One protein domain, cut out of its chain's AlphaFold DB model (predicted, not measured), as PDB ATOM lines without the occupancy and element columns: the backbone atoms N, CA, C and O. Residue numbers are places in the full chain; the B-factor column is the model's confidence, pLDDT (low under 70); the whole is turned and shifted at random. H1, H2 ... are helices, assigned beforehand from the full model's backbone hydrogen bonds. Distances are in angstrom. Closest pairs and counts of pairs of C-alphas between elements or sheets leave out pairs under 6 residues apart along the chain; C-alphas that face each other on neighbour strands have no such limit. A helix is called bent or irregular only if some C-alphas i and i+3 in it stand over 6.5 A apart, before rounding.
ATOM      1  N   SER A 411     143.237 183.984 100.317       93.56
ATOM      2  CA  SER A 411     141.806 184.087 100.648       93.56
ATOM      3  C   SER A 411     141.085 185.132  99.796       93.56
ATOM      4  O   SER A 411     139.953 184.905  99.374       93.56
ATOM      5  N   PHE A 412     141.756 186.247  99.506       93.44
ATOM      6  CA  PHE A 412     141.261 187.308  98.638       93.44
ATOM      7  C   PHE A 412     141.152 186.832  97.180       93.44
ATOM      8  O   PHE A 412     140.097 186.957  96.559       93.44
ATOM      9  N   LEU A 413     142.194 186.179  96.663       95.25
ATOM     10  CA  LEU A 413     142.223 185.638  95.300       95.25
ATOM     11  C   LEU A 413     141.247 184.468  95.088       95.25
ATOM     12  O   LEU A 413     140.863 184.191  93.957       95.25
ATOM     13  N   THR A 414     140.812 183.804  96.162       94.69
ATOM     14  CA  THR A 414     139.906 182.641  96.136       94.69
ATOM     15  C   THR A 414     138.562 182.920  96.816       94.69
ATOM     16  O   THR A 414     137.914 182.026  97.369       94.69
ATOM     17  N   THR A 415     138.103 184.174  96.790       91.31
ATOM     18  CA  THR A 415     136.810 184.578  97.372       91.31
ATOM     19  C   THR A 415     135.629 183.807  96.787       91.31
ATOM     20  O   THR A 415     134.689 183.492  97.515       91.31
ATOM     21  N   ARG A 416     135.699 183.429  95.509       90.94
ATOM     22  CA  ARG A 416     134.647 182.701  94.788       90.94
ATOM     23  C   ARG A 416     135.133 181.349  94.290       90.94
ATOM     24  O   ARG A 416     136.301 181.209  93.945       90.94
ATOM     25  N   SER A 417     134.221 180.394  94.166       92.38
ATOM     26  CA  SER A 417     134.443 179.064  93.586       92.38
ATOM     27  C   SER A 417     135.101 179.128  92.204       92.38
ATOM     28  O   SER A 417     136.090 178.447  91.963       92.38
ATOM     29  N   SER A 418     134.646 180.020  91.322       91.75
ATOM     30  CA  SER A 418     135.242 180.203  89.991       91.75
ATOM     31  C   SER A 418     136.672 180.755  90.028       91.75
ATOM     32  O   SER A 418     137.492 180.399  89.187       91.75
ATOM     33  N   LEU A 419     136.970 181.645  90.980       93.81
ATOM     34  CA  LEU A 419     138.308 182.220  91.152       93.81
ATOM     35  C   LEU A 419     139.258 181.209  91.799       93.81
ATOM     36  O   LEU A 419     140.421 181.122  91.425       93.81
ATOM     37  N   LEU A 420     138.728 180.404  92.720       95.44
ATOM     38  CA  LEU A 420     139.412 179.271  93.320       95.44
ATOM     39  C   LEU A 420     139.782 178.213  92.265       95.44
ATOM     40  O   LEU A 420     140.933 177.789  92.226       95.44
ATOM     41  N   ASP A 421     138.852 177.842  91.375       94.94
ATOM     42  CA  ASP A 421     139.132 176.959  90.229       94.94
ATOM     43  C   ASP A 421     140.214 177.550  89.318       94.94
ATOM     44  O   ASP A 421     141.174 176.869  88.962       94.94
ATOM     45  N   MET A 422     140.089 178.837  88.978       95.38
ATOM     46  CA  MET A 422     141.051 179.535  88.128       95.38
ATOM     47  C   MET A 422     142.454 179.543  88.742       95.38
ATOM     48  O   MET A 422     143.400 179.164  88.064       95.38
ATOM     49  N   LEU A 423     142.600 179.929  90.012       97.19
ATOM     50  CA  LEU A 423     143.903 179.960  90.674       97.19
ATOM     51  C   LEU A 423     144.487 178.555  90.843       97.19
ATOM     52  O   LEU A 423     145.644 178.324  90.510       97.19
ATOM     53  N   CYS A 424     143.719 177.609  91.377       97.25
ATOM     54  CA  CYS A 424     144.269 176.304  91.721       97.25
ATOM     55  C   CYS A 424     144.372 175.388  90.503       97.25
ATOM     56  O   CYS A 424     145.473 174.979  90.167       97.25
ATOM     57  N   ASN A 425     143.271 175.085  89.813       95.25
ATOM     58  CA  ASN A 425     143.279 174.082  88.743       95.25
ATOM     59  C   ASN A 425     143.882 174.600  87.433       95.25
ATOM     60  O   ASN A 425     144.486 173.823  86.702       95.25
ATOM     61  N   ARG A 426     143.701 175.890  87.117       95.00
ATOM     62  CA  ARG A 426     144.106 176.458  85.815       95.00
ATOM     63  C   ARG A 426     145.408 177.250  85.840       95.00
ATOM     64  O   ARG A 426     145.810 177.725  84.790       95.00
ATOM     65  N   ILE A 427     145.999 177.461  87.014       96.94
ATOM     66  CA  ILE A 427     147.268 178.182  87.154       96.94
ATOM     67  C   ILE A 427     148.244 177.329  87.962       96.94
ATOM     68  O   ILE A 427     149.210 176.822  87.411       96.94
ATOM     69  N   LEU A 428     148.001 177.115  89.259       97.69
ATOM     70  CA  LEU A 428     148.980 176.443  90.129       97.69
ATOM     71  C   LEU A 428     149.156 174.947  89.803       97.69
ATOM     72  O   LEU A 428     150.265 174.433  89.880       97.69
ATOM     73  N   LEU A 429     148.070 174.246  89.468       97.19
ATOM     74  CA  LEU A 429     148.053 172.808  89.168       97.19
ATOM     75  C   LEU A 429     148.010 172.518  87.664       97.19
ATOM     76  O   LEU A 429     147.857 171.362  87.271       97.19
ATOM     77  N   GLU A 430     148.147 173.541  86.818       96.19
ATOM     78  CA  GLU A 430     148.337 173.310  85.391       96.19
ATOM     79  C   GLU A 430     149.678 172.581  85.193       96.19
ATOM     80  O   GLU A 430     150.696 173.087  85.663       96.19
ATOM     81  N   PRO A 431     149.729 171.426  84.497       96.31
ATOM     82  CA  PRO A 431     150.924 170.581  84.453       96.31
ATOM     83  C   PRO A 431     152.221 171.311  84.079       96.31
ATOM     84  O   PRO A 431     153.262 171.063  84.684       96.31
ATOM     85  N   ALA A 432     152.158 172.248  83.127       95.25
ATOM     86  CA  ALA A 432     153.322 173.016  82.684       95.25
ATOM     87  C   ALA A 432     153.840 173.986  83.761       95.25
ATOM     88  O   ALA A 432     155.045 174.065  83.998       95.25
ATOM     89  N   ILE A 433     152.937 174.705  84.435       97.00
ATOM     90  CA  ILE A 433     153.287 175.651  85.504       97.00
ATOM     91  C   ILE A 433     153.710 174.892  86.760       97.00
ATOM     92  O   ILE A 433     154.707 175.249  87.388       97.00
ATOM     93  N   PHE A 434     152.991 173.819  87.096       97.69
ATOM     94  CA  PHE A 434     153.323 172.948  88.212       97.69
ATOM     95  C   PHE A 434     154.737 172.396  88.059       97.69
ATOM     96  O   PHE A 434     155.540 172.567  88.966       97.69
ATOM     97  N   GLU A 435     155.082 171.795  86.915       96.88
ATOM     98  CA  GLU A 435     156.438 171.295  86.672       96.88
ATOM     99  C   GLU A 435     157.481 172.408  86.799       96.88
ATOM    100  O   GLU A 435     158.467 172.246  87.516       96.88
ATOM    101  N   ARG A 436     157.233 173.554  86.154       96.00
ATOM    102  CA  ARG A 436     158.150 174.699  86.138       96.00
ATOM    103  C   ARG A 436     158.441 175.247  87.536       96.00
ATOM    104  O   ARG A 436     159.592 175.562  87.819       96.00
ATOM    105  N   LEU A 437     157.430 175.378  88.395       97.75
ATOM    106  CA  LEU A 437     157.586 175.933  89.745       97.75
ATOM    107  C   LEU A 437     158.018 174.872  90.767       97.75
ATOM    108  O   LEU A 437     158.876 175.138  91.608       97.75
ATOM    109  N   PHE A 438     157.455 173.664  90.693       97.56
ATOM    110  CA  PHE A 438     157.739 172.567  91.625       97.56
ATOM    111  C   PHE A 438     159.127 171.967  91.417       97.56
ATOM    112  O   PHE A 438     159.758 171.547  92.382       97.56
ATOM    113  N   LEU A 439     159.615 171.953  90.173       97.06
ATOM    114  CA  LEU A 439     160.942 171.456  89.794       97.06
ATOM    115  C   LEU A 439     161.866 172.584  89.320       97.06
ATOM    116  O   LEU A 439     162.805 172.346  88.562       97.06
ATOM    117  N   HIS A 440     161.603 173.812  89.772       96.56
ATOM    118  CA  HIS A 440     162.422 174.971  89.449       96.56
ATOM    119  C   HIS A 440     163.885 174.775  89.891       96.56
ATOM    120  O   HIS A 440     164.169 174.194  90.936       96.56
ATOM    121  N   TRP A 441     164.845 175.307  89.140       95.69
ATOM    122  CA  TRP A 441     166.267 175.152  89.474       95.69
ATOM    123  C   TRP A 441     166.643 175.818  90.811       95.69
ATOM    124  O   TRP A 441     167.502 175.328  91.539       95.69
ATOM    125  N   SER A 442     165.979 176.927  91.157       96.00
ATOM    126  CA  SER A 442     166.163 177.603  92.446       96.00
ATOM    127  C   SER A 442     165.388 176.901  93.561       96.00
ATOM    128  O   SER A 442     164.153 176.842  93.531       96.00
ATOM    129  N   LYS A 443     166.119 176.474  94.598       95.38
ATOM    130  CA  LYS A 443     165.579 175.911  95.844       95.38
ATOM    131  C   LYS A 443     164.494 176.790  96.474       95.38
ATOM    132  O   LYS A 443     163.498 176.270  96.961       95.38
ATOM    133  N   HIS A 444     164.649 178.114  96.450       95.00
ATOM    134  CA  HIS A 444     163.685 179.023  97.084       95.00
ATOM    135  C   HIS A 444     162.321 178.977  96.411       95.00
ATOM    136  O   HIS A 444     161.311 178.898  97.104       95.00
ATOM    137  N   VAL A 445     162.284 178.978  95.075       96.75
ATOM    138  CA  VAL A 445     161.022 178.884  94.322       96.75
ATOM    139  C   VAL A 445     160.339 177.557  94.627       96.75
ATOM    140  O   VAL A 445     159.166 177.547  94.988       96.75
ATOM    141  N   ARG A 446     161.098 176.458  94.568       96.25
ATOM    142  CA  ARG A 446     160.620 175.102  94.854       96.25
ATOM    143  C   ARG A 446     160.047 174.950  96.261       96.25
ATOM    144  O   ARG A 446     158.895 174.538  96.421       96.25
ATOM    145  N   SER A 447     160.817 175.345  97.273       95.19
ATOM    146  CA  SER A 447     160.407 175.307  98.676       95.19
ATOM    147  C   SER A 447     159.186 176.198  98.933       95.19
ATOM    148  O   SER A 447     158.249 175.778  99.609       95.19
ATOM    149  N   PHE A 448     159.153 177.415  98.381       95.94
ATOM    150  CA  PHE A 448     158.038 178.345  98.590       95.94
ATOM    151  C   PHE A 448     156.760 177.878  97.880       95.94
ATOM    152  O   PHE A 448     155.669 177.929  98.450       95.94
ATOM    153  N   PHE A 449     156.878 177.367  96.653       97.69
ATOM    154  CA  PHE A 449     155.748 176.791  95.927       97.69
ATOM    155  C   PHE A 449     155.204 175.542  96.631       97.69
ATOM    156  O   PHE A 449     153.993 175.414  96.806       97.69
ATOM    157  N   ALA A 450     156.075 174.667  97.137       95.38
ATOM    158  CA  ALA A 450     155.680 173.540  97.979       95.38
ATOM    159  C   ALA A 450     154.910 173.977  99.232       95.38
ATOM    160  O   ALA A 450     153.864 173.411  99.546       95.38
ATOM    161  N   GLN A 451     155.378 175.017  99.926       94.25
ATOM    162  CA  GLN A 451     154.670 175.586 101.074       94.25
ATOM    163  C   GLN A 451     153.296 176.138 100.686       94.25
ATOM    164  O   GLN A 451     152.320 175.904 101.399       94.25
ATOM    165  N   LEU A 452     153.186 176.827  99.545       95.88
ATOM    166  CA  LEU A 452     151.901 177.284  99.015       95.88
ATOM    167  C   LEU A 452     150.951 176.102  98.771       95.88
ATOM    168  O   LEU A 452     149.796 176.141  99.202       95.88
ATOM    169  N   LEU A 453     151.433 175.029  98.139       95.00
ATOM    170  CA  LEU A 453     150.631 173.837  97.882       95.00
ATOM    171  C   LEU A 453     150.206 173.134  99.171       95.00
ATOM    172  O   LEU A 453     149.046 172.767  99.300       95.00
ATOM    173  N   VAL A 454     151.104 172.957 100.139       90.75
ATOM    174  CA  VAL A 454     150.803 172.240 101.387       90.75
ATOM    175  C   VAL A 454     149.905 173.068 102.303       90.75
ATOM    176  O   VAL A 454     148.879 172.571 102.758       90.75
ATOM    177  N   TYR A 455     150.261 174.330 102.561       90.44
ATOM    178  CA  TYR A 455     149.622 175.139 103.602       90.44
ATOM    179  C   TYR A 455     148.438 175.973 103.118       90.44
ATOM    180  O   TYR A 455     147.582 176.328 103.930       90.44
ATOM    181  N   ARG A 456     148.361 176.302 101.821       93.19
ATOM    182  CA  ARG A 456     147.191 176.992 101.259       93.19
ATOM    183  C   ARG A 456     146.310 176.038 100.479       93.19
ATOM    184  O   ARG A 456     145.139 175.925 100.820       93.19
ATOM    185  N   VAL A 457     146.856 175.335  99.485       93.31
ATOM    186  CA  VAL A 457     146.041 174.516  98.569       93.31
ATOM    187  C   VAL A 457     145.560 173.212  99.217       93.31
ATOM    188  O   VAL A 457     144.391 172.851  99.107       93.31
ATOM    189  N   GLY A 458     146.425 172.530  99.962       87.38
ATOM    190  CA  GLY A 458     146.121 171.255 100.606       87.38
ATOM    191  C   GLY A 458     145.146 171.372 101.776       87.38
ATOM    192  O   GLY A 458     144.489 170.392 102.115       87.38
ATOM    193  N   VAL A 459     145.015 172.569 102.362       87.69
ATOM    194  CA  VAL A 459     144.143 172.846 103.518       87.69
ATOM    195  C   VAL A 459     142.759 173.355 103.098       87.69
ATOM    196  O   VAL A 459     141.862 173.435 103.933       87.69
ATOM    197  N   ILE A 460     142.528 173.666 101.812       87.50
ATOM    198  CA  ILE A 460     141.216 174.169 101.361       87.50
ATOM    199  C   ILE A 460     140.104 173.158 101.684       87.50
ATOM    200  O   ILE A 460     138.976 173.565 101.965       87.50
ATOM    201  N   TRP A 461     140.413 171.855 101.668       84.19
ATOM    202  CA  TRP A 461     139.487 170.793 102.052       84.19
ATOM    203  C   TRP A 461     139.651 170.428 103.538       84.19
ATOM    204  O   TRP A 461     140.536 169.648 103.882       84.19
ATOM    205  N   PRO A 462     138.791 170.929 104.445       72.75
ATOM    206  CA  PRO A 462     138.942 170.687 105.881       72.75
ATOM    207  C   PRO A 462     138.723 169.218 106.281       72.75
ATOM    208  O   PRO A 462     139.119 168.818 107.371       72.75
ATOM    209  N   GLY A 463     138.089 168.414 105.417       61.72
ATOM    210  CA  GLY A 463     137.724 167.026 105.704       61.72
ATOM    211  C   GLY A 463     138.808 165.985 105.417       61.72
ATOM    212  O   GLY A 463     138.651 164.846 105.843       61.72
ATOM    213  N   ALA A 464     139.886 166.331 104.704       62.97
ATOM    214  CA  ALA A 464     140.973 165.392 104.425       62.97
ATOM    215  C   ALA A 464     142.297 166.119 104.175       62.97
ATOM    216  O   ALA A 464     142.352 167.107 103.445       62.97
ATOM    217  N   ARG A 465     143.382 165.592 104.752       68.94
ATOM    218  CA  ARG A 465     144.743 166.032 104.425       68.94
ATOM    219  C   ARG A 465     145.184 165.345 103.139       68.94
ATOM    220  O   ARG A 465     145.031 164.133 103.021       68.94
ATOM    221  N   VAL A 466     145.745 166.113 102.210       72.44
ATOM    222  CA  VAL A 466     146.372 165.576 100.995       72.44
ATOM    223  C   VAL A 466     147.538 164.683 101.415       72.44
ATOM    224  O   VAL A 466     148.464 165.147 102.086       72.44
ATOM    225  N   ALA A 467     147.496 163.404 101.044       72.00
ATOM    226  CA  ALA A 467     148.595 162.487 101.320       72.00
ATOM    227  C   ALA A 467     149.782 162.803 100.397       72.00
ATOM    228  O   ALA A 467     149.645 162.774  99.177       72.00
ATOM    229  N   TRP A 468     150.944 163.103 100.986       77.69
ATOM    230  CA  TRP A 468     152.187 163.292 100.236       77.69
ATOM    231  C   TRP A 468     152.710 161.950  99.712       77.69
ATOM    232  O   TRP A 468     152.726 161.728  98.508       77.69
ATOM    233  N   LYS A 469     153.055 161.010 100.605       71.56
ATOM    234  CA  LYS A 469     153.509 159.673 100.205       71.56
ATOM    235  C   LYS A 469     152.331 158.711 100.028       71.56
ATOM    236  O   LYS A 469     151.490 158.621 100.926       71.56
ATOM    237  N   PRO A 470     152.284 157.930  98.936       61.75
ATOM    238  CA  PRO A 470     151.494 156.713  98.920       61.75
ATOM    239  C   PRO A 470     152.168 155.723  99.879       61.75
ATOM    240  O   PRO A 470     153.266 155.250  99.601       61.75
ATOM    241  N   ASP A 471     151.563 155.450 101.036       56.28
ATOM    242  CA  ASP A 471     152.084 154.453 101.976       56.28
ATOM    243  C   ASP A 471     152.176 153.082 101.287       56.28
ATOM    244  O   ASP A 471     151.180 152.374 101.133       56.28
ATOM    245  N   SER A 472     153.378 152.701 100.858       53.56
ATOM    246  CA  SER A 472     153.656 151.396 100.253       53.56
ATOM    247  C   SER A 472     153.934 150.311 101.302       53.56
ATOM    248  O   SER A 472     153.838 149.126 100.992       53.56
ATOM    249  N   LEU A 485     134.650 159.724 102.067       53.00
ATOM    250  CA  LEU A 485     134.055 160.963 101.551       53.00
ATOM    251  C   LEU A 485     134.483 161.316 100.119       53.00
ATOM    252  O   LEU A 485     133.682 161.857  99.368       53.00
ATOM    253  N   CYS A 486     135.723 161.009  99.720       56.56
ATOM    254  CA  CYS A 486     136.159 161.275  98.350       56.56
ATOM    255  C   CYS A 486     135.657 160.220  97.356       56.56
ATOM    256  O   CYS A 486     135.565 160.547  96.186       56.56
ATOM    257  N   ASN A 487     135.381 158.978  97.761       57.31
ATOM    258  CA  ASN A 487     135.093 157.888  96.816       57.31
ATOM    259  C   ASN A 487     133.621 157.449  96.797       57.31
ATOM    260  O   ASN A 487     133.233 156.758  95.862       57.31
ATOM    261  N   GLN A 488     132.830 157.800  97.816       52.69
ATOM    262  CA  GLN A 488     131.462 157.291  97.979       52.69
ATOM    263  C   GLN A 488     130.367 158.244  97.503       52.69
ATOM    264  O   GLN A 488     129.296 157.756  97.176       52.69
ATOM    265  N   GLU A 489     130.615 159.552  97.420       56.38
ATOM    266  CA  GLU A 489     129.699 160.468  96.733       56.38
ATOM    267  C   GLU A 489     130.189 160.607  95.284       56.38
ATOM    268  O   GLU A 489     131.279 161.161  95.058       56.38
ATOM    269  N   PRO A 490     129.447 160.089  94.285       63.38
ATOM    270  CA  PRO A 490     129.664 160.479  92.904       63.38
ATOM    271  C   PRO A 490     129.700 162.000  92.869       63.38
ATOM    272  O   PRO A 490     128.832 162.666  93.437       63.38
ATOM    273  N   ILE A 491     130.711 162.558  92.201       65.38
ATOM    274  CA  ILE A 491     130.785 164.006  91.963       65.38
ATOM    275  C   ILE A 491     129.438 164.523  91.431       65.38
ATOM    276  O   ILE A 491     129.055 165.645  91.750       65.38
ATOM    277  N   ASP A 492     128.735 163.674  90.688       65.00
ATOM    278  CA  ASP A 492     127.470 163.922  90.012       65.00
ATOM    279  C   ASP A 492     126.268 164.012  90.971       65.00
ATOM    280  O   ASP A 492     125.432 164.899  90.799       65.00
ATOM    281  N   GLU A 493     126.216 163.210  92.043       65.25
ATOM    282  CA  GLU A 493     125.101 163.229  93.014       65.25
ATOM    283  C   GLU A 493     125.024 164.558  93.784       65.25
ATOM    284  O   GLU A 493     123.941 165.031  94.132       65.25
ATOM    285  N   LEU A 494     126.165 165.230  93.989       62.28
ATOM    286  CA  LEU A 494     126.204 166.535  94.657       62.28
ATOM    287  C   LEU A 494     125.472 167.635  93.862       62.28
ATOM    288  O   LEU A 494     125.122 168.677  94.424       62.28
ATOM    289  N   TRP A 495     125.275 167.422  92.557       64.25
ATOM    290  CA  TRP A 495     124.685 168.391  91.636       64.25
ATOM    291  C   TRP A 495     123.225 168.113  91.310       64.25
ATOM    292  O   TRP A 495     122.478 169.067  91.097       64.25
ATOM    293  N   GLU A 496     122.783 166.859  91.292       63.91
ATOM    294  CA  GLU A 496     121.394 166.529  90.942       63.91
ATOM    295  C   GLU A 496     120.376 167.193  91.887       63.91
ATOM    296  O   GLU A 496     119.285 167.572  91.466       63.91
ATOM    297  N   HIS A 497     120.773 167.502  93.124       62.88
ATOM    298  CA  HIS A 497     119.952 168.242  94.088       62.88
ATOM    299  C   HIS A 497     119.921 169.773  93.900       62.88
ATOM    300  O   HIS A 497     119.333 170.477  94.721       62.88
ATOM    301  N   THR A 498     120.547 170.321  92.853       63.31
ATOM    302  CA  THR A 498     120.642 171.781  92.631       63.31
ATOM    303  C   THR A 498     119.632 172.358  91.633       63.31
ATOM    304  O   THR A 498     119.650 173.562  91.385       63.31
ATOM    305  N   GLN A 499     118.739 171.547  91.059       63.84
ATOM    306  CA  GLN A 499     117.852 172.004  89.977       63.84
ATOM    307  C   GLN A 499     116.672 172.887  90.438       63.84
ATOM    308  O   GLN A 499     116.160 173.662  89.630       63.84
ATOM    309  N   ASP A 500     116.326 172.887  91.731       67.88
ATOM    310  CA  ASP A 500     115.182 173.633  92.292       67.88
ATOM    311  C   ASP A 500     115.597 174.874  93.109       67.88
ATOM    312  O   ASP A 500     115.135 175.097  94.230       67.88
ATOM    313  N   PHE A 501     116.511 175.704  92.595       69.06
ATOM    314  CA  PHE A 501     116.863 176.946  93.290       69.06
ATOM    315  C   PHE A 501     115.877 178.082  92.996       69.06
ATOM    316  O   PHE A 501     115.847 178.647  91.901       69.06
ATOM    317  N   ASP A 502     115.139 178.488  94.030       76.19
ATOM    318  CA  ASP A 502     114.428 179.766  94.066       76.19
ATOM    319  C   ASP A 502     115.387 180.945  93.818       76.19
ATOM    320  O   ASP A 502     116.533 180.936  94.259       76.19
ATOM    321  N   LEU A 503     114.909 182.028  93.197       80.44
ATOM    322  CA  LEU A 503     115.682 183.256  92.919       80.44
ATOM    323  C   LEU A 503     116.025 184.095  94.180       80.44
ATOM    324  O   LEU A 503     116.336 185.282  94.073       80.44
ATOM    325  N   SER A 504     115.950 183.507  95.376       85.75
ATOM    326  CA  SER A 504     116.248 184.176  96.646       85.75
ATOM    327  C   SER A 504     117.757 184.451  96.803       85.75
ATOM    328  O   SER A 504     118.569 183.597  96.435       85.75
ATOM    329  N   PRO A 505     118.176 185.585  97.405       80.50
ATOM    330  CA  PRO A 505     119.577 185.837  97.765       80.50
ATOM    331  C   PRO A 505     120.227 184.693  98.561       80.50
ATOM    332  O   PRO A 505     121.388 184.353  98.330       80.50
ATOM    333  N   ASP A 506     119.468 184.025  99.434       85.38
ATOM    334  CA  ASP A 506     119.974 182.885 100.205       85.38
ATOM    335  C   ASP A 506     120.269 181.667  99.324       85.38
ATOM    336  O   ASP A 506     121.177 180.888  99.619       85.38
ATOM    337  N   ALA A 507     119.524 181.492  98.228       83.44
ATOM    338  CA  ALA A 507     119.779 180.423  97.271       83.44
ATOM    339  C   ALA A 507     121.120 180.630  96.564       83.44
ATOM    340  O   ALA A 507     121.861 179.666  96.390       83.44
ATOM    341  N   PHE A 508     121.491 181.879  96.255       82.12
ATOM    342  CA  PHE A 508     122.811 182.190  95.704       82.12
ATOM    343  C   PHE A 508     123.935 181.839  96.683       82.12
ATOM    344  O   PHE A 508     124.904 181.189  96.295       82.12
ATOM    345  N   ILE A 509     123.794 182.200  97.963       86.69
ATOM    346  CA  ILE A 509     124.788 181.867  98.997       86.69
ATOM    347  C   ILE A 509     124.918 180.346  99.151       86.69
ATOM    348  O   ILE A 509     126.033 179.827  99.240       86.69
ATOM    349  N   ARG A 510     123.795 179.616  99.168       87.12
ATOM    350  CA  ARG A 510     123.799 178.145  99.217       87.12
ATOM    351  C   ARG A 510     124.472 177.544  97.986       87.12
ATOM    352  O   ARG A 510     125.352 176.704  98.146       87.12
ATOM    353  N   MET A 511     124.118 178.014  96.791       85.38
ATOM    354  CA  MET A 511     124.720 177.571  95.536       85.38
ATOM    355  C   MET A 511     126.232 177.817  95.540       85.38
ATOM    356  O   MET A 511     126.992 176.883  95.316       85.38
ATOM    357  N   GLU A 512     126.696 179.024  95.870       87.75
ATOM    358  CA  GLU A 512     128.127 179.354  95.919       87.75
ATOM    359  C   GLU A 512     128.885 178.494  96.946       87.75
ATOM    360  O   GLU A 512     130.000 178.050  96.673       87.75
ATOM    361  N   ARG A 513     128.280 178.187  98.104       89.31
ATOM    362  CA  ARG A 513     128.857 177.246  99.082       89.31
ATOM    363  C   ARG A 513     128.989 175.835  98.506       89.31
ATOM    364  O   ARG A 513     130.048 175.229  98.669       89.31
ATOM    365  N   THR A 514     127.968 175.330  97.812       87.25
ATOM    366  CA  THR A 514     128.009 174.018  97.143       87.25
ATOM    367  C   THR A 514     129.061 173.994  96.033       87.25
ATOM    368  O   THR A 514     129.897 173.091  96.004       87.25
ATOM    369  N   LEU A 515     129.099 175.026  95.182       87.38
ATOM    370  CA  LEU A 515     130.108 175.202  94.132       87.38
ATOM    371  C   LEU A 515     131.521 175.210  94.708       87.38
ATOM    372  O   LEU A 515     132.417 174.550  94.182       87.38
ATOM    373  N   ARG A 516     131.728 175.942  95.805       89.44
ATOM    374  CA  ARG A 516     133.019 176.016  96.488       89.44
ATOM    375  C   ARG A 516     133.406 174.664  97.081       89.44
ATOM    376  O   ARG A 516     134.536 174.242  96.866       89.44
ATOM    377  N   LYS A 517     132.483 173.961  97.753       88.81
ATOM    378  CA  LYS A 517     132.703 172.598  98.275       88.81
ATOM    379  C   LYS A 517     133.150 171.662  97.150       88.81
ATOM    380  O   LYS A 517     134.190 171.024  97.273       88.81
ATOM    381  N   HIS A 518     132.413 171.641  96.041       88.19
ATOM    382  CA  HIS A 518     132.738 170.826  94.872       88.19
ATOM    383  C   HIS A 518     134.113 171.180  94.280       88.19
ATOM    384  O   HIS A 518     134.956 170.303  94.104       88.19
ATOM    385  N   THR A 519     134.375 172.468  94.043       90.75
ATOM    386  CA  THR A 519     135.650 172.953  93.486       90.75
ATOM    387  C   THR A 519     136.832 172.540  94.361       90.75
ATOM    388  O   THR A 519     137.847 172.070  93.856       90.75
ATOM    389  N   THR A 520     136.690 172.647  95.682       91.25
ATOM    390  CA  THR A 520     137.716 172.217  96.627       91.25
ATOM    391  C   THR A 520     138.001 170.713  96.548       91.25
ATOM    392  O   THR A 520     139.168 170.329  96.584       91.25
ATOM    393  N   ILE A 521     136.976 169.859  96.414       89.06
ATOM    394  CA  ILE A 521     137.166 168.404  96.232       89.06
ATOM    395  C   ILE A 521     137.962 168.134  94.956       89.06
ATOM    396  O   ILE A 521     138.893 167.331  94.966       89.06
ATOM    397  N   VAL A 522     137.608 168.811  93.859       90.19
ATOM    398  CA  VAL A 522     138.309 168.664  92.577       90.19
ATOM    399  C   VAL A 522     139.776 169.060  92.727       90.19
ATOM    400  O   VAL A 522     140.643 168.261  92.385       90.19
ATOM    401  N   ILE A 523     140.061 170.229  93.307       92.94
ATOM    402  CA  ILE A 523     141.432 170.704  93.564       92.94
ATOM    403  C   ILE A 523     142.217 169.689  94.394       92.94
ATOM    404  O   ILE A 523     143.353 169.359  94.061       92.94
ATOM    405  N   HIS A 524     141.603 169.160  95.453       90.88
ATOM    406  CA  HIS A 524     142.215 168.154  96.313       90.88
ATOM    407  C   HIS A 524     142.581 166.884  95.528       90.88
ATOM    408  O   HIS A 524     143.718 166.422  95.602       90.88
ATOM    409  N   ARG A 525     141.654 166.352  94.718       90.56
ATOM    410  CA  ARG A 525     141.905 165.161  93.888       90.56
ATOM    411  C   ARG A 525     142.967 165.406  92.817       90.56
ATOM    412  O   ARG A 525     143.795 164.527  92.584       90.56
ATOM    413  N   VAL A 526     142.960 166.573  92.171       93.12
ATOM    414  CA  VAL A 526     143.977 166.950  91.174       93.12
ATOM    415  C   VAL A 526     145.352 167.004  91.836       93.12
ATOM    416  O   VAL A 526     146.282 166.373  91.344       93.12
ATOM    417  N   LEU A 527     145.472 167.665  92.990       93.81
ATOM    418  CA  LEU A 527     146.728 167.755  93.734       93.81
ATOM    419  C   LEU A 527     147.242 166.376  94.186       93.81
ATOM    420  O   LEU A 527     148.413 166.068  93.980       93.81
ATOM    421  N   GLU A 528     146.377 165.511  94.729       90.19
ATOM    422  CA  GLU A 528     146.755 164.126  95.050       90.19
ATOM    423  C   GLU A 528     147.229 163.351  93.817       90.19
ATOM    424  O   GLU A 528     148.168 162.561  93.899       90.19
ATOM    425  N   THR A 529     146.565 163.547  92.677       92.12
ATOM    426  CA  THR A 529     146.915 162.871  91.424       92.12
ATOM    427  C   THR A 529     148.282 163.338  90.922       92.12
ATOM    428  O   THR A 529     149.108 162.498  90.567       92.12
ATOM    429  N   MET A 530     148.566 164.644  90.990       93.88
ATOM    430  CA  MET A 530     149.880 165.211  90.662       93.88
ATOM    431  C   MET A 530     150.980 164.641  91.569       93.88
ATOM    432  O   MET A 530     152.017 164.206  91.071       93.88
ATOM    433  N   TYR A 531     150.755 164.561  92.886       94.06
ATOM    434  CA  TYR A 531     151.722 163.963  93.818       94.06
ATOM    435  C   TYR A 531     151.925 162.461  93.592       94.06
ATOM    436  O   TYR A 531     153.063 161.991  93.586       94.06
ATOM    437  N   LYS A 532     150.854 161.700  93.336       89.88
ATOM    438  CA  LYS A 532     150.956 160.276  92.974       89.88
ATOM    439  C   LYS A 532     151.765 160.084  91.692       89.88
ATOM    440  O   LYS A 532     152.639 159.219  91.660       89.88
ATOM    441  N   SER A 533     151.513 160.901  90.665       92.75
ATOM    442  CA  SER A 533     152.279 160.865  89.415       92.75
ATOM    443  C   SER A 533     153.754 161.205  89.654       92.75
ATOM    444  O   SER A 533     154.632 160.462  89.216       92.75
ATOM    445  N   PHE A 534     154.036 162.263  90.422       95.06
ATOM    446  CA  PHE A 534     155.394 162.658  90.800       95.06
ATOM    447  C   PHE A 534     156.162 161.509  91.471       95.06
ATOM    448  O   PHE A 534     157.250 161.142  91.024       95.06
ATOM    449  N   HIS A 535     155.576 160.895  92.503       92.19
ATOM    450  CA  HIS A 535     156.199 159.787  93.223       92.19
ATOM    451  C   HIS A 535     156.421 158.560  92.338       92.19
ATOM    452  O   HIS A 535     157.523 158.012  92.328       92.19
ATOM    453  N   GLY A 536     155.417 158.168  91.547       92.31
ATOM    454  CA  GLY A 536     155.539 157.033  90.631       92.31
ATOM    455  C   GLY A 536     156.653 157.226  89.597       92.31
ATOM    456  O   GLY A 536     157.357 156.273  89.252       92.31
ATOM    457  N   GLN A 537     156.861 158.461  89.137       93.25
ATOM    458  CA  GLN A 537     157.964 158.804  88.243       93.25
ATOM    459  C   GLN A 537     159.322 158.737  88.948       93.25
ATOM    460  O   GLN A 537     160.228 158.095  88.416       93.25
ATOM    461  N   CYS A 538     159.470 159.321  90.144       91.75
ATOM    462  CA  CYS A 538     160.714 159.235  90.919       91.75
ATOM    463  C   CYS A 538     161.120 157.777  91.191       91.75
ATOM    464  O   CYS A 538     162.243 157.390  90.875       91.75
ATOM    465  N   GLU A 539     160.193 156.931  91.651       91.62
ATOM    466  CA  GLU A 539     160.457 155.506  91.903       91.62
ATOM    467  C   GLU A 539     160.820 154.727  90.630       91.62
ATOM    468  O   GLU A 539     161.603 153.772  90.660       91.62
ATOM    469  N   LYS A 540     160.215 155.079  89.487       90.88
ATOM    470  CA  LYS A 540     160.549 154.469  88.195       90.88
ATOM    471  C   LYS A 540     161.975 154.835  87.780       90.88
ATOM    472  O   LYS A 540     162.716 153.951  87.356       90.88
ATOM    473  N   TYR A 541     162.361 156.101  87.924       88.00
ATOM    474  CA  TYR A 541     163.716 156.560  87.616       88.00
ATOM    475  C   TYR A 541     164.769 155.941  88.542       88.00
ATOM    476  O   TYR A 541     165.792 155.465  88.049       88.00
ATOM    477  N   GLU A 542     164.513 155.870  89.851       88.50
ATOM    478  CA  GLU A 542     165.417 155.221  90.813       88.50
ATOM    479  C   GLU A 542     165.635 153.740  90.474       88.50
ATOM    480  O   GLU A 542     166.772 153.264  90.465       88.50
ATOM    481  N   ARG A 543     164.569 153.012  90.105       89.25
ATOM    482  CA  ARG A 543     164.674 151.614  89.652       89.25
ATOM    483  C   ARG A 543     165.535 151.471  88.400       89.25
ATOM    484  O   ARG A 543     166.402 150.600  88.364       89.25
ATOM    485  N   ILE A 544     165.336 152.329  87.397       86.56
ATOM    486  CA  ILE A 544     166.145 152.315  86.168       86.56
ATOM    487  C   ILE A 544     167.621 152.570  86.509       86.56
ATOM    488  O   ILE A 544     168.483 151.791  86.099       86.56
ATOM    489  N   HIS A 545     167.913 153.574  87.342       82.94
ATOM    490  CA  HIS A 545     169.277 153.890  87.779       82.94
ATOM    491  C   HIS A 545     169.952 152.743  88.546       82.94
ATOM    492  O   HIS A 545     171.124 152.448  88.298       82.94
ATOM    493  N   LEU A 546     169.229 152.059  89.439       86.75
ATOM    494  CA  LEU A 546     169.758 150.919  90.197       86.75
ATOM    495  C   LEU A 546     170.057 149.705  89.309       86.75
ATOM    496  O   LEU A 546     171.015 148.979  89.568       86.75
ATOM    497  N   THR A 547     169.280 149.495  88.242       86.75
ATOM    498  CA  THR A 547     169.475 148.346  87.341       86.75
ATOM    499  C   THR A 547     170.680 148.463  86.401       86.75
ATOM    500  O   THR A 547     170.977 147.493  85.710       86.75
ATOM    501  N   LYS A 548     171.407 149.597  86.379       73.06
ATOM    502  CA  LYS A 548     172.624 149.834  85.560       73.06
ATOM    503  C   LYS A 548     172.505 149.459  84.069       73.06
ATOM    504  O   LYS A 548     173.517 149.317  83.384       73.06
ATOM    505  N   THR A 549     171.297 149.306  83.532       63.38
ATOM    506  CA  THR A 549     171.100 149.021  82.109       63.38
ATOM    507  C   THR A 549     171.180 150.346  81.349       63.38
ATOM    508  O   THR A 549     170.328 151.216  81.475       63.38
ATOM    509  N   ILE A 721     113.446 186.716  83.280       52.44
ATOM    510  CA  ILE A 721     114.032 185.962  82.173       52.44
ATOM    511  C   ILE A 721     115.554 186.175  82.042       52.44
ATOM    512  O   ILE A 721     116.275 185.201  81.842       52.44
ATOM    513  N   ASP A 722     116.080 187.397  82.159       51.38
ATOM    514  CA  ASP A 722     117.529 187.661  82.105       51.38
ATOM    515  C   ASP A 722     118.251 187.143  83.353       51.38
ATOM    516  O   ASP A 722     119.354 186.600  83.244       51.38
ATOM    517  N   ARG A 723     117.614 187.244  84.530       53.59
ATOM    518  CA  ARG A 723     118.120 186.632  85.769       53.59
ATOM    519  C   ARG A 723     118.139 185.109  85.650       53.59
ATOM    520  O   ARG A 723     119.188 184.506  85.850       53.59
ATOM    521  N   GLN A 724     117.032 184.493  85.236       54.44
ATOM    522  CA  GLN A 724     116.943 183.046  85.011       54.44
ATOM    523  C   GLN A 724     117.929 182.558  83.945       54.44
ATOM    524  O   GLN A 724     118.568 181.530  84.148       54.44
ATOM    525  N   ARG A 725     118.127 183.292  82.839       56.72
ATOM    526  CA  ARG A 725     119.157 182.964  81.837       56.72
ATOM    527  C   ARG A 725     120.565 183.043  82.416       56.72
ATOM    528  O   ARG A 725     121.391 182.196  82.089       56.72
ATOM    529  N   HIS A 726     120.851 184.020  83.273       53.91
ATOM    530  CA  HIS A 726     122.165 184.153  83.899       53.91
ATOM    531  C   HIS A 726     122.448 183.017  84.895       53.91
ATOM    532  O   HIS A 726     123.523 182.424  84.840       53.91
ATOM    533  N   TYR A 727     121.466 182.651  85.726       55.44
ATOM    534  CA  TYR A 727     121.570 181.503  86.635       55.44
ATOM    535  C   TYR A 727     121.662 180.175  85.883       55.44
ATOM    536  O   TYR A 727     122.516 179.358  86.212       55.44
ATOM    537  N   ARG A 728     120.893 180.000  84.799       53.50
ATOM    538  CA  ARG A 728     121.063 178.856  83.893       53.50
ATOM    539  C   ARG A 728     122.433 178.842  83.230       53.50
ATOM    540  O   ARG A 728     123.029 177.794  83.155       53.50
ATOM    541  N   THR A 729     123.024 179.976  82.853       55.22
ATOM    542  CA  THR A 729     124.401 179.983  82.305       55.22
ATOM    543  C   THR A 729     125.452 179.590  83.362       55.22
ATOM    544  O   THR A 729     126.490 179.021  83.030       55.22
ATOM    545  N   LEU A 730     125.197 179.886  84.642       50.25
ATOM    546  CA  LEU A 730     126.036 179.477  85.777       50.25
ATOM    547  C   LEU A 730     125.851 177.999  86.164       50.25
ATOM    548  O   LEU A 730     126.810 177.397  86.654       50.25
ATOM    549  N   ALA A 731     124.660 177.432  85.964       46.81
ATOM    550  CA  ALA A 731     124.323 176.039  86.264       46.81
ATOM    551  C   ALA A 731     124.599 175.099  85.071       46.81
ATOM    552  O   ALA A 731     125.334 174.126  85.213       46.81
ATOM    553  N   ASP A 732     124.129 175.457  83.878       44.19
ATOM    554  CA  ASP A 732     124.229 174.723  82.610       44.19
ATOM    555  C   ASP A 732     125.571 174.944  81.903       44.19
ATOM    556  O   ASP A 732     125.601 175.110  80.690       44.19
ATOM    557  N   ALA A 733     126.705 174.975  82.605       50.53
ATOM    558  CA  ALA A 733     127.993 174.891  81.919       50.53
ATOM    559  C   ALA A 733     128.215 173.418  81.507       50.53
ATOM    560  O   ALA A 733     128.788 172.663  82.298       50.53
ATOM    561  N   PRO A 734     127.843 172.976  80.283       37.88
ATOM    562  CA  PRO A 734     127.811 171.563  79.887       37.88
ATOM    563  C   PRO A 734     129.230 171.001  79.688       37.88
ATOM    564  O   PRO A 734     129.425 169.848  79.328       37.88
ATOM    565  N   ASN A 735     130.243 171.832  79.941       52.00
ATOM    566  CA  ASN A 735     131.653 171.502  79.886       52.00
ATOM    567  C   ASN A 735     132.244 171.170  81.265       52.00
ATOM    568  O   ASN A 735     133.418 170.835  81.309       52.00
ATOM    569  N   ARG A 736     131.517 171.262  82.393       59.75
ATOM    570  CA  ARG A 736     132.129 171.111  83.735       59.75
ATOM    571  C   ARG A 736     132.621 169.699  84.052       59.75
ATOM    572  O   ARG A 736     133.794 169.564  84.378       59.75
ATOM    573  N   GLN A 737     131.790 168.665  83.905       59.34
ATOM    574  CA  GLN A 737     132.227 167.266  84.083       59.34
ATOM    575  C   GLN A 737     133.358 166.916  83.113       59.34
ATOM    576  O   GLN A 737     134.417 166.446  83.525       59.34
ATOM    577  N   LEU A 738     133.178 167.286  81.839       59.78
ATOM    578  CA  LEU A 738     134.192 167.132  80.802       59.78
ATOM    579  C   LEU A 738     135.506 167.842  81.173       59.78
ATOM    580  O   LEU A 738     136.581 167.375  80.818       59.78
ATOM    581  N   THR A 739     135.433 168.968  81.888       78.00
ATOM    582  CA  THR A 739     136.607 169.700  82.379       78.00
ATOM    583  C   THR A 739     137.249 168.976  83.558       78.00
ATOM    584  O   THR A 739     138.462 168.832  83.550       78.00
ATOM    585  N   VAL A 740     136.485 168.458  84.527       85.06
ATOM    586  CA  VAL A 740     137.041 167.736  85.688       85.06
ATOM    587  C   VAL A 740     137.782 166.473  85.257       85.06
ATOM    588  O   VAL A 740     138.930 166.281  85.655       85.06
ATOM    589  N   GLU A 741     137.173 165.639  84.412       88.00
ATOM    590  CA  GLU A 741     137.825 164.429  83.895       88.00
ATOM    591  C   GLU A 741     139.072 164.765  83.079       88.00
ATOM    592  O   GLU A 741     140.103 164.115  83.236       88.00
ATOM    593  N   ARG A 742     139.016 165.811  82.243       90.12
ATOM    594  CA  ARG A 742     140.184 166.286  81.490       90.12
ATOM    595  C   ARG A 742     141.292 166.786  82.406       90.12
ATOM    596  O   ARG A 742     142.444 166.468  82.138       90.12
ATOM    597  N   THR A 743     140.976 167.529  83.465       88.94
ATOM    598  CA  THR A 743     141.974 168.034  84.419       88.94
ATOM    599  C   THR A 743     142.592 166.890  85.222       88.94
ATOM    600  O   THR A 743     143.809 166.842  85.366       88.94
ATOM    601  N   LEU A 744     141.790 165.926  85.687       92.06
ATOM    602  CA  LEU A 744     142.296 164.735  86.379       92.06
ATOM    603  C   LEU A 744     143.152 163.866  85.460       92.06
ATOM    604  O   LEU A 744     144.216 163.415  85.871       92.06
ATOM    605  N   LYS A 745     142.723 163.682  84.209       93.50
ATOM    606  CA  LYS A 745     143.502 162.974  83.195       93.50
ATOM    607  C   LYS A 745     144.802 163.708  82.872       93.50
ATOM    608  O   LYS A 745     145.851 163.087  82.806       93.50
ATOM    609  N   ALA A 746     144.767 165.030  82.714       92.75
ATOM    610  CA  ALA A 746     145.972 165.826  82.503       92.75
ATOM    611  C   ALA A 746     146.944 165.703  83.687       92.75
ATOM    612  O   ALA A 746     148.149 165.615  83.470       92.75
ATOM    613  N   ALA A 747     146.430 165.633  84.919       93.38
ATOM    614  CA  ALA A 747     147.235 165.405  86.114       93.38
ATOM    615  C   ALA A 747     147.804 163.978  86.203       93.38
ATOM    616  O   ALA A 747     148.941 163.798  86.634       93.38
ATOM    617  N   SER A 748     147.046 162.953  85.789       93.88
ATOM    618  CA  SER A 748     147.531 161.566  85.760       93.88
ATOM    619  C   SER A 748     148.546 161.323  84.648       93.88
ATOM    620  O   SER A 748     149.498 160.570  84.834       93.88
ATOM    621  N   ASP A 749     148.338 161.967  83.501       94.69
ATOM    622  CA  ASP A 749     149.179 161.848  82.312       94.69
ATOM    623  C   ASP A 749     150.419 162.753  82.398       94.69
ATOM    624  O   ASP A 749     151.339 162.607  81.588       94.69
ATOM    625  N   TRP A 750     150.462 163.688  83.356       95.38
ATOM    626  CA  TRP A 750     151.603 164.574  83.557       95.38
ATOM    627  C   TRP A 750     152.864 163.767  83.861       95.38
ATOM    628  O   TRP A 750     152.891 162.940  84.775       95.38
ATOM    629  N   GLN A 751     153.921 164.049  83.099       94.50
ATOM    630  CA  GLN A 751     155.255 163.498  83.280       94.50
ATOM    631  C   GLN A 751     156.279 164.623  83.220       94.50
ATOM    632  O   GLN A 751     156.252 165.404  82.269       94.50
ATOM    633  N   TYR A 752     157.173 164.691  84.208       93.06
ATOM    634  CA  TYR A 752     158.233 165.689  84.209       93.06
ATOM    635  C   TYR A 752     159.351 165.319  83.232       93.06
ATOM    636  O   TYR A 752     159.678 164.144  83.023       93.06
ATOM    637  N   SER A 753     159.968 166.339  82.638       89.81
ATOM    638  CA  SER A 753     161.095 166.179  81.721       89.81
ATOM    639  C   SER A 753     162.292 165.513  82.405       89.81
ATOM    640  O   SER A 753     162.628 165.824  83.547       89.81
ATOM    641  N   SER A 754     163.014 164.648  81.687       85.31
ATOM    642  CA  SER A 754     164.196 163.956  82.221       85.31
ATOM    643  C   SER A 754     165.281 164.910  82.733       85.31
ATOM    644  O   SER A 754     165.995 164.573  83.674       85.31
ATOM    645  N   CYS A 755     165.380 166.124  82.176       87.88
ATOM    646  CA  CYS A 755     166.309 167.151  82.660       87.88
ATOM    647  C   CYS A 755     165.946 167.704  84.049       87.88
ATOM    648  O   CYS A 755     166.823 168.215  84.739       87.88
ATOM    649  N   HIS A 756     164.691 167.575  84.488       93.06
ATOM    650  CA  HIS A 756     164.234 168.016  85.806       93.06
ATOM    651  C   HIS A 756     164.367 166.936  86.889       93.06
ATOM    652  O   HIS A 756     164.079 167.206  88.053       93.06
ATOM    653  N   HIS A 757     164.830 165.724  86.552       93.38
ATOM    654  CA  HIS A 757     164.895 164.619  87.512       93.38
ATOM    655  C   HIS A 757     165.800 164.919  88.720       93.38
ATOM    656  O   HIS A 757     165.456 164.573  89.848       93.38
ATOM    657  N   VAL A 758     166.920 165.623  88.517       93.50
ATOM    658  CA  VAL A 758     167.801 166.041  89.624       93.50
ATOM    659  C   VAL A 758     167.032 166.912  90.623       93.50
ATOM    660  O   VAL A 758     167.053 166.640  91.823       93.50
ATOM    661  N   TYR A 759     166.270 167.890  90.128       95.88
ATOM    662  CA  TYR A 759     165.433 168.751  90.963       95.88
ATOM    663  C   TYR A 759     164.249 167.998  91.577       95.88
ATOM    664  O   TYR A 759     163.847 168.320  92.687       95.88
ATOM    665  N   ALA A 760     163.726 166.959  90.919       95.56
ATOM    666  CA  ALA A 760     162.699 166.088  91.489       95.56
ATOM    667  C   ALA A 760     163.200 165.348  92.740       95.56
ATOM    668  O   ALA A 760     162.497 165.301  93.749       95.56
ATOM    669  N   LEU A 761     164.430 164.832  92.728       94.50
ATOM    670  CA  LEU A 761     165.015 164.181  93.907       94.50
ATOM    671  C   LEU A 761     165.237 165.169  95.061       94.50
ATOM    672  O   LEU A 761     165.004 164.835  96.224       94.50
ATOM    673  N   GLU A 762     165.674 166.393  94.763       95.25
ATOM    674  CA  GLU A 762     165.784 167.458  95.768       95.25
ATOM    675  C   GLU A 762     164.414 167.848  96.327       95.25
ATOM    676  O   GLU A 762     164.233 167.933  97.542       95.25
ATOM    677  N   GLN A 763     163.428 167.993  95.445       94.88
ATOM    678  CA  GLN A 763     162.063 168.333  95.808       94.88
ATOM    679  C   GLN A 763     161.422 167.271  96.697       94.88
ATOM    680  O   GLN A 763     160.711 167.595  97.646       94.88
ATOM    681  N   GLN A 764     161.714 165.996  96.445       94.06
ATOM    682  CA  GLN A 764     161.254 164.902  97.291       94.06
ATOM    683  C   GLN A 764     161.787 165.028  98.723       94.06
ATOM    684  O   GLN A 764     161.030 164.810  99.670       94.06
ATOM    685  N   LYS A 765     163.057 165.421  98.900       92.94
ATOM    686  CA  LYS A 765     163.652 165.657 100.227       92.94
ATOM    687  C   LYS A 765     162.993 166.843 100.932       92.94
ATOM    688  O   LYS A 765     162.657 166.735 102.109       92.94
ATOM    689  N   GLU A 766     162.775 167.945 100.216       90.81
ATOM    690  CA  GLU A 766     162.123 169.146 100.758       90.81
ATOM    691  C   GLU A 766     160.685 168.877 101.194       90.81
ATOM    692  O   GLU A 766     160.281 169.261 102.290       90.81
ATOM    693  N   MET A 767     159.922 168.156 100.378       90.69
ATOM    694  CA  MET A 767     158.544 167.808 100.700       90.69
ATOM    695  C   MET A 767     158.434 166.804 101.849       90.69
ATOM    696  O   MET A 767     157.494 166.899 102.633       90.69
ATOM    697  N   ILE A 768     159.389 165.876 102.000       88.81
ATOM    698  CA  ILE A 768     159.477 165.026 103.200       88.81
ATOM    699  C   ILE A 768     159.694 165.899 104.438       88.81
ATOM    700  O   ILE A 768     158.932 165.784 105.389       88.81
ATOM    701  N   ALA A 769     160.651 166.831 104.393       89.25
ATOM    702  CA  ALA A 769     160.910 167.735 105.511       89.25
ATOM    703  C   ALA A 769     159.690 168.612 105.859       89.25
ATOM    704  O   ALA A 769     159.360 168.777 107.033       89.25
ATOM    705  N   LEU A 770     158.981 169.140 104.854       86.88
ATOM    706  CA  LEU A 770     157.737 169.894 105.050       86.88
ATOM    707  C   LEU A 770     156.615 169.021 105.622       86.88
ATOM    708  O   LEU A 770     155.864 169.471 106.489       86.88
ATOM    709  N   HIS A 771     156.495 167.777 105.155       84.19
ATOM    710  CA  HIS A 771     155.510 166.835 105.666       84.19
ATOM    711  C   HIS A 771     155.782 166.496 107.132       84.19
ATOM    712  O   HIS A 771     154.869 166.624 107.948       84.19
ATOM    713  N   ASP A 772     157.026 166.172 107.479       85.00
ATOM    714  CA  ASP A 772     157.452 165.876 108.849       85.00
ATOM    715  C   ASP A 772     157.214 167.083 109.774       85.00
ATOM    716  O   ASP A 772     156.678 166.943 110.875       85.00
ATOM    717  N   ALA A 773     157.496 168.302 109.298       84.75
ATOM    718  CA  ALA A 773     157.179 169.532 110.024       84.75
ATOM    719  C   ALA A 773     155.663 169.743 110.216       84.75
ATOM    720  O   ALA A 773     155.229 170.275 111.236       84.75
ATOM    721  N   SER A 774     154.837 169.326 109.249       78.38
ATOM    722  CA  SER A 774     153.373 169.443 109.330       78.38
ATOM    723  C   SER A 774     152.720 168.402 110.252       78.38
ATOM    724  O   SER A 774     151.650 168.655 110.811       78.38
ATOM    725  N   THR A 775     153.333 167.222 110.403       75.50
ATOM    726  CA  THR A 775     152.816 166.110 111.215       75.50
ATOM    727  C   THR A 775     153.271 166.178 112.665       75.50
ATOM    728  O   THR A 775     152.558 165.678 113.532       75.50
ATOM    729  N   ALA A 776     154.386 166.851 112.955       81.50
ATOM    730  CA  ALA A 776     154.968 166.960 114.292       81.50
ATOM    731  C   ALA A 776     154.089 167.658 115.357       81.50
ATOM    732  O   ALA A 776     154.551 167.838 116.481       81.50
ATOM    733  N   ASN A 777     152.839 168.052 115.058       57.81
ATOM    734  CA  ASN A 777     151.903 168.744 115.964       57.81
ATOM    735  C   ASN A 777     152.488 169.975 116.678       57.81
ATOM    736  O   ASN A 777     151.861 170.520 117.590       57.81
ATOM    737  N   SER A 778     153.652 170.466 116.252       49.56
ATOM    738  CA  SER A 778     154.078 171.811 116.582       49.56
ATOM    739  C   SER A 778     152.956 172.737 116.116       49.56
ATOM    740  O   SER A 778     152.494 172.556 114.979       49.56
ATOM    741  N   PRO A 779     152.483 173.692 116.953       51.78
ATOM    742  CA  PRO A 779     151.631 174.759 116.444       51.78
ATOM    743  C   PRO A 779     152.323 175.237 115.183       51.78
ATOM    744  O   PRO A 779     153.533 175.477 115.264       51.78
ATOM    745  N   LEU A 780     151.596 175.207 114.048       47.31
ATOM    746  CA  LEU A 780     152.086 175.601 112.722       47.31
ATOM    747  C   LEU A 780     153.212 176.591 112.951       47.31
ATOM    748  O   LEU A 780     152.912 177.574 113.645       47.31
ATOM    749  N   PRO A 781     154.462 176.363 112.499       40.41
ATOM    750  CA  PRO A 781     155.423 177.444 112.529       40.41
ATOM    751  C   PRO A 781     154.707 178.573 111.799       40.41
ATOM    752  O   PRO A 781     154.493 178.486 110.590       40.41
ATOM    753  N   LYS A 782     154.175 179.545 112.564       38.25
ATOM    754  CA  LYS A 782     153.636 180.797 112.049       38.25
ATOM    755  C   LYS A 782     154.778 181.210 111.175       38.25
ATOM    756  O   LYS A 782     155.834 181.416 111.757       38.25
ATOM    757  N   LEU A 783     154.624 181.133 109.852       37.69
ATOM    758  CA  LEU A 783     155.716 181.365 108.919       37.69
ATOM    759  C   LEU A 783     156.425 182.603 109.450       37.69
ATOM    760  O   LEU A 783     155.820 183.671 109.451       37.69
ATOM    761  N   VAL A 784     157.610 182.434 110.053       34.72
ATOM    762  CA  VAL A 784     158.303 183.516 110.761       34.72
ATOM    763  C   VAL A 784     158.995 184.343 109.682       34.72
ATOM    764  O   VAL A 784     160.168 184.650 109.746       34.72
ATOM    765  N   LEU A 785     158.249 184.742 108.659       33.78
ATOM    766  CA  LEU A 785     158.294 186.139 108.323       33.78
ATOM    767  C   LEU A 785     157.529 186.792 109.473       33.78
ATOM    768  O   LEU A 785     156.309 186.648 109.556       33.78
ATOM    769  N   VAL A 786     158.231 187.431 110.414       28.94
ATOM    770  CA  VAL A 786     157.595 188.337 111.382       28.94
ATOM    771  C   VAL A 786     157.017 189.506 110.580       28.94
ATOM    772  O   VAL A 786     157.575 190.592 110.513       28.94
ATOM    773  N   TRP A 787     155.898 189.246 109.917       31.25
ATOM    774  CA  TRP A 787     154.945 190.222 109.444       31.25
ATOM    775  C   TRP A 787     154.110 190.589 110.665       31.25
ATOM    776  O   TRP A 787     153.616 189.692 111.357       31.25
ATOM    777  N   PRO A 788     154.055 191.873 111.041       28.38
ATOM    778  CA  PRO A 788     153.750 192.225 112.408       28.38
ATOM    779  C   PRO A 788     152.315 191.838 112.775       28.38
ATOM    780  O   PRO A 788     151.359 192.018 112.022       28.38
ATOM    781  N   VAL A 789     152.197 191.283 113.982       31.17
ATOM    782  CA  VAL A 789     151.017 190.606 114.551       31.17
ATOM    783  C   VAL A 789     149.760 191.497 114.595       31.17
ATOM    784  O   VAL A 789     148.661 190.996 114.800       31.17
ATOM    785  N   HIS A 790     149.882 192.798 114.318       35.94
ATOM    786  CA  HIS A 790     148.778 193.758 114.318       35.94
ATOM    787  C   HIS A 790     147.825 193.676 113.104       35.94
ATOM    788  O   HIS A 790     146.863 194.434 113.054       35.94
ATOM    789  N   TRP A 791     148.030 192.755 112.151       31.98
ATOM    790  CA  TRP A 791     147.108 192.541 111.014       31.98
ATOM    791  C   TRP A 791     146.118 191.384 111.201       31.98
ATOM    792  O   TRP A 791     145.204 191.219 110.392       31.98
ATOM    793  N   VAL A 792     146.253 190.591 112.269       33.00
ATOM    794  CA  VAL A 792     145.221 189.617 112.640       33.00
ATOM    795  C   VAL A 792     144.155 190.371 113.424       33.00
ATOM    796  O   VAL A 792     144.223 190.481 114.645       33.00
ATOM    797  N   VAL A 793     143.172 190.926 112.711       31.47
ATOM    798  CA  VAL A 793     141.911 191.343 113.328       31.47
ATOM    799  C   VAL A 793     141.352 190.109 114.030       31.47
ATOM    800  O   VAL A 793     141.014 189.121 113.378       31.47
ATOM    801  N   HIS A 794     141.327 190.150 115.361       31.02
ATOM    802  CA  HIS A 794     140.646 189.173 116.196       31.02
ATOM    803  C   HIS A 794     139.188 189.069 115.739       31.02
ATOM    804  O   HIS A 794     138.351 189.897 116.084       31.02
ATOM    805  N   GLY A 795     138.889 188.043 114.948       30.09
ATOM    806  CA  GLY A 795     137.539 187.537 114.753       30.09
ATOM    807  C   GLY A 795     137.187 186.583 115.887       30.09
ATOM    808  O   GLY A 795     136.962 185.410 115.627       30.09
ATOM    809  N   ASP A 796     137.183 187.087 117.121       31.61
ATOM    810  CA  ASP A 796     136.504 186.459 118.253       31.61
ATOM    811  C   ASP A 796     135.386 187.411 118.685       31.61
ATOM    812  O   ASP A 796     135.594 188.333 119.471       31.61
ATOM    813  N   VAL A 797     134.188 187.188 118.153       29.19
ATOM    814  CA  VAL A 797     132.953 187.625 118.806       29.19
ATOM    815  C   VAL A 797     132.146 186.357 119.050       29.19
ATOM    816  O   VAL A 797     131.729 185.688 118.104       29.19
ATOM    817  N   LYS A 798     132.044 186.004 120.333       30.80
ATOM    818  CA  LYS A 798     131.110 185.007 120.864       30.80
ATOM    819  C   LYS A 798     129.667 185.436 120.649       30.80
ATOM    820  O   LYS A 798     129.411 186.655 120.766       30.80
TER     821      LYS A 798
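AT A GLANCE: This is residues 411 to 472, 485 to 549 and 721 to 798 of the 798 residues of an uncharacterized protein of Hesseltinella vesiculosa (UniProt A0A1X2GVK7). One long helix, H6, makes the longest axis, with H1 and H8 packed side by side with it. Near one end of H6, H9 crosses steeply, and H3 packs on H9 and H2; residues 543 to 549, of which 543 to 546 belong to H6, and the tail 784 to 798 stick out. The printed part has 205 residues with nine named helices, H1 to H9 in chain order, and no named strand: all helix. It is only just compact, close to loose, with a radius of gyration of the C-alphas of 19.9 A and spans of 68 by 47 by 29 A.

IN THESE COORDINATES: H6, residues 505 to 546, runs 61.6 A from C-alpha 505 at (119.577, 185.837, 97.765) to C-alpha 546 at (169.758, 150.919, 90.197). Before it come H1, 417 to 428, H2, 431 to 438, H3, 443 to 457, 19.8 A, H4, 485 to 488, and H5, 493 to 496. After it come H7, 721 to 731, H8, 736 to 749, 19.5 A, and H9, 754 to 775, 31.2 A, ending at (152.816, 166.110, 111.215). H9 is irregular, with C-alphas 755 and 758 7.2 A apart, and has a kink of 32 degrees near residue 761.

HOW THE PARTS SIT: The hub, H6, touches H1 with residues 512 to 526 alone, the same way at a shallow tilt of 16 degrees; the closest C-alphas, Ser 417 and Arg 516, are 4.4 A apart. Its residues 522 to 533 touch H8, the same way at a shallow 17 degrees, closest at C-alphas Met 530 and Ala 747, 5.3 A. H6 and H9 only just touch, with 3 pairs of C-alphas within 8 A, closest Cys 538 and Ala 760, 7.2 A. H3 touches H9 at a steep tilt of 50 degrees, closest at C-alphas Ser 447 and Glu 766, 6.7 A, and H2 at a steep 64 degrees, closest at Arg 446 and Phe 438, 5.0 A. H4 and H5 are close to H6 but not clearly touching; H7 touches no helix. Every O i to N i+4 pair is within hydrogen-bond range in H2, H3, H6, H7 and H8, against 7 of 8 in H1 and 16 of 18 in H9; H4 and H5 are too short for one.

THE WHOLE: The farthest C-alphas, Lys 548 and Ile 721, are 68.9 A apart. Residues 473 to 484 and 550 to 720 are not printed, with C-alpha gaps of 21.8 A and 68.0 A. Of the links printed whole, none is long. Mean pLDDT of the printed part is 78.0; 64 residues are under 70, among them 485 to 501, 721 to 738 and 777 to 798.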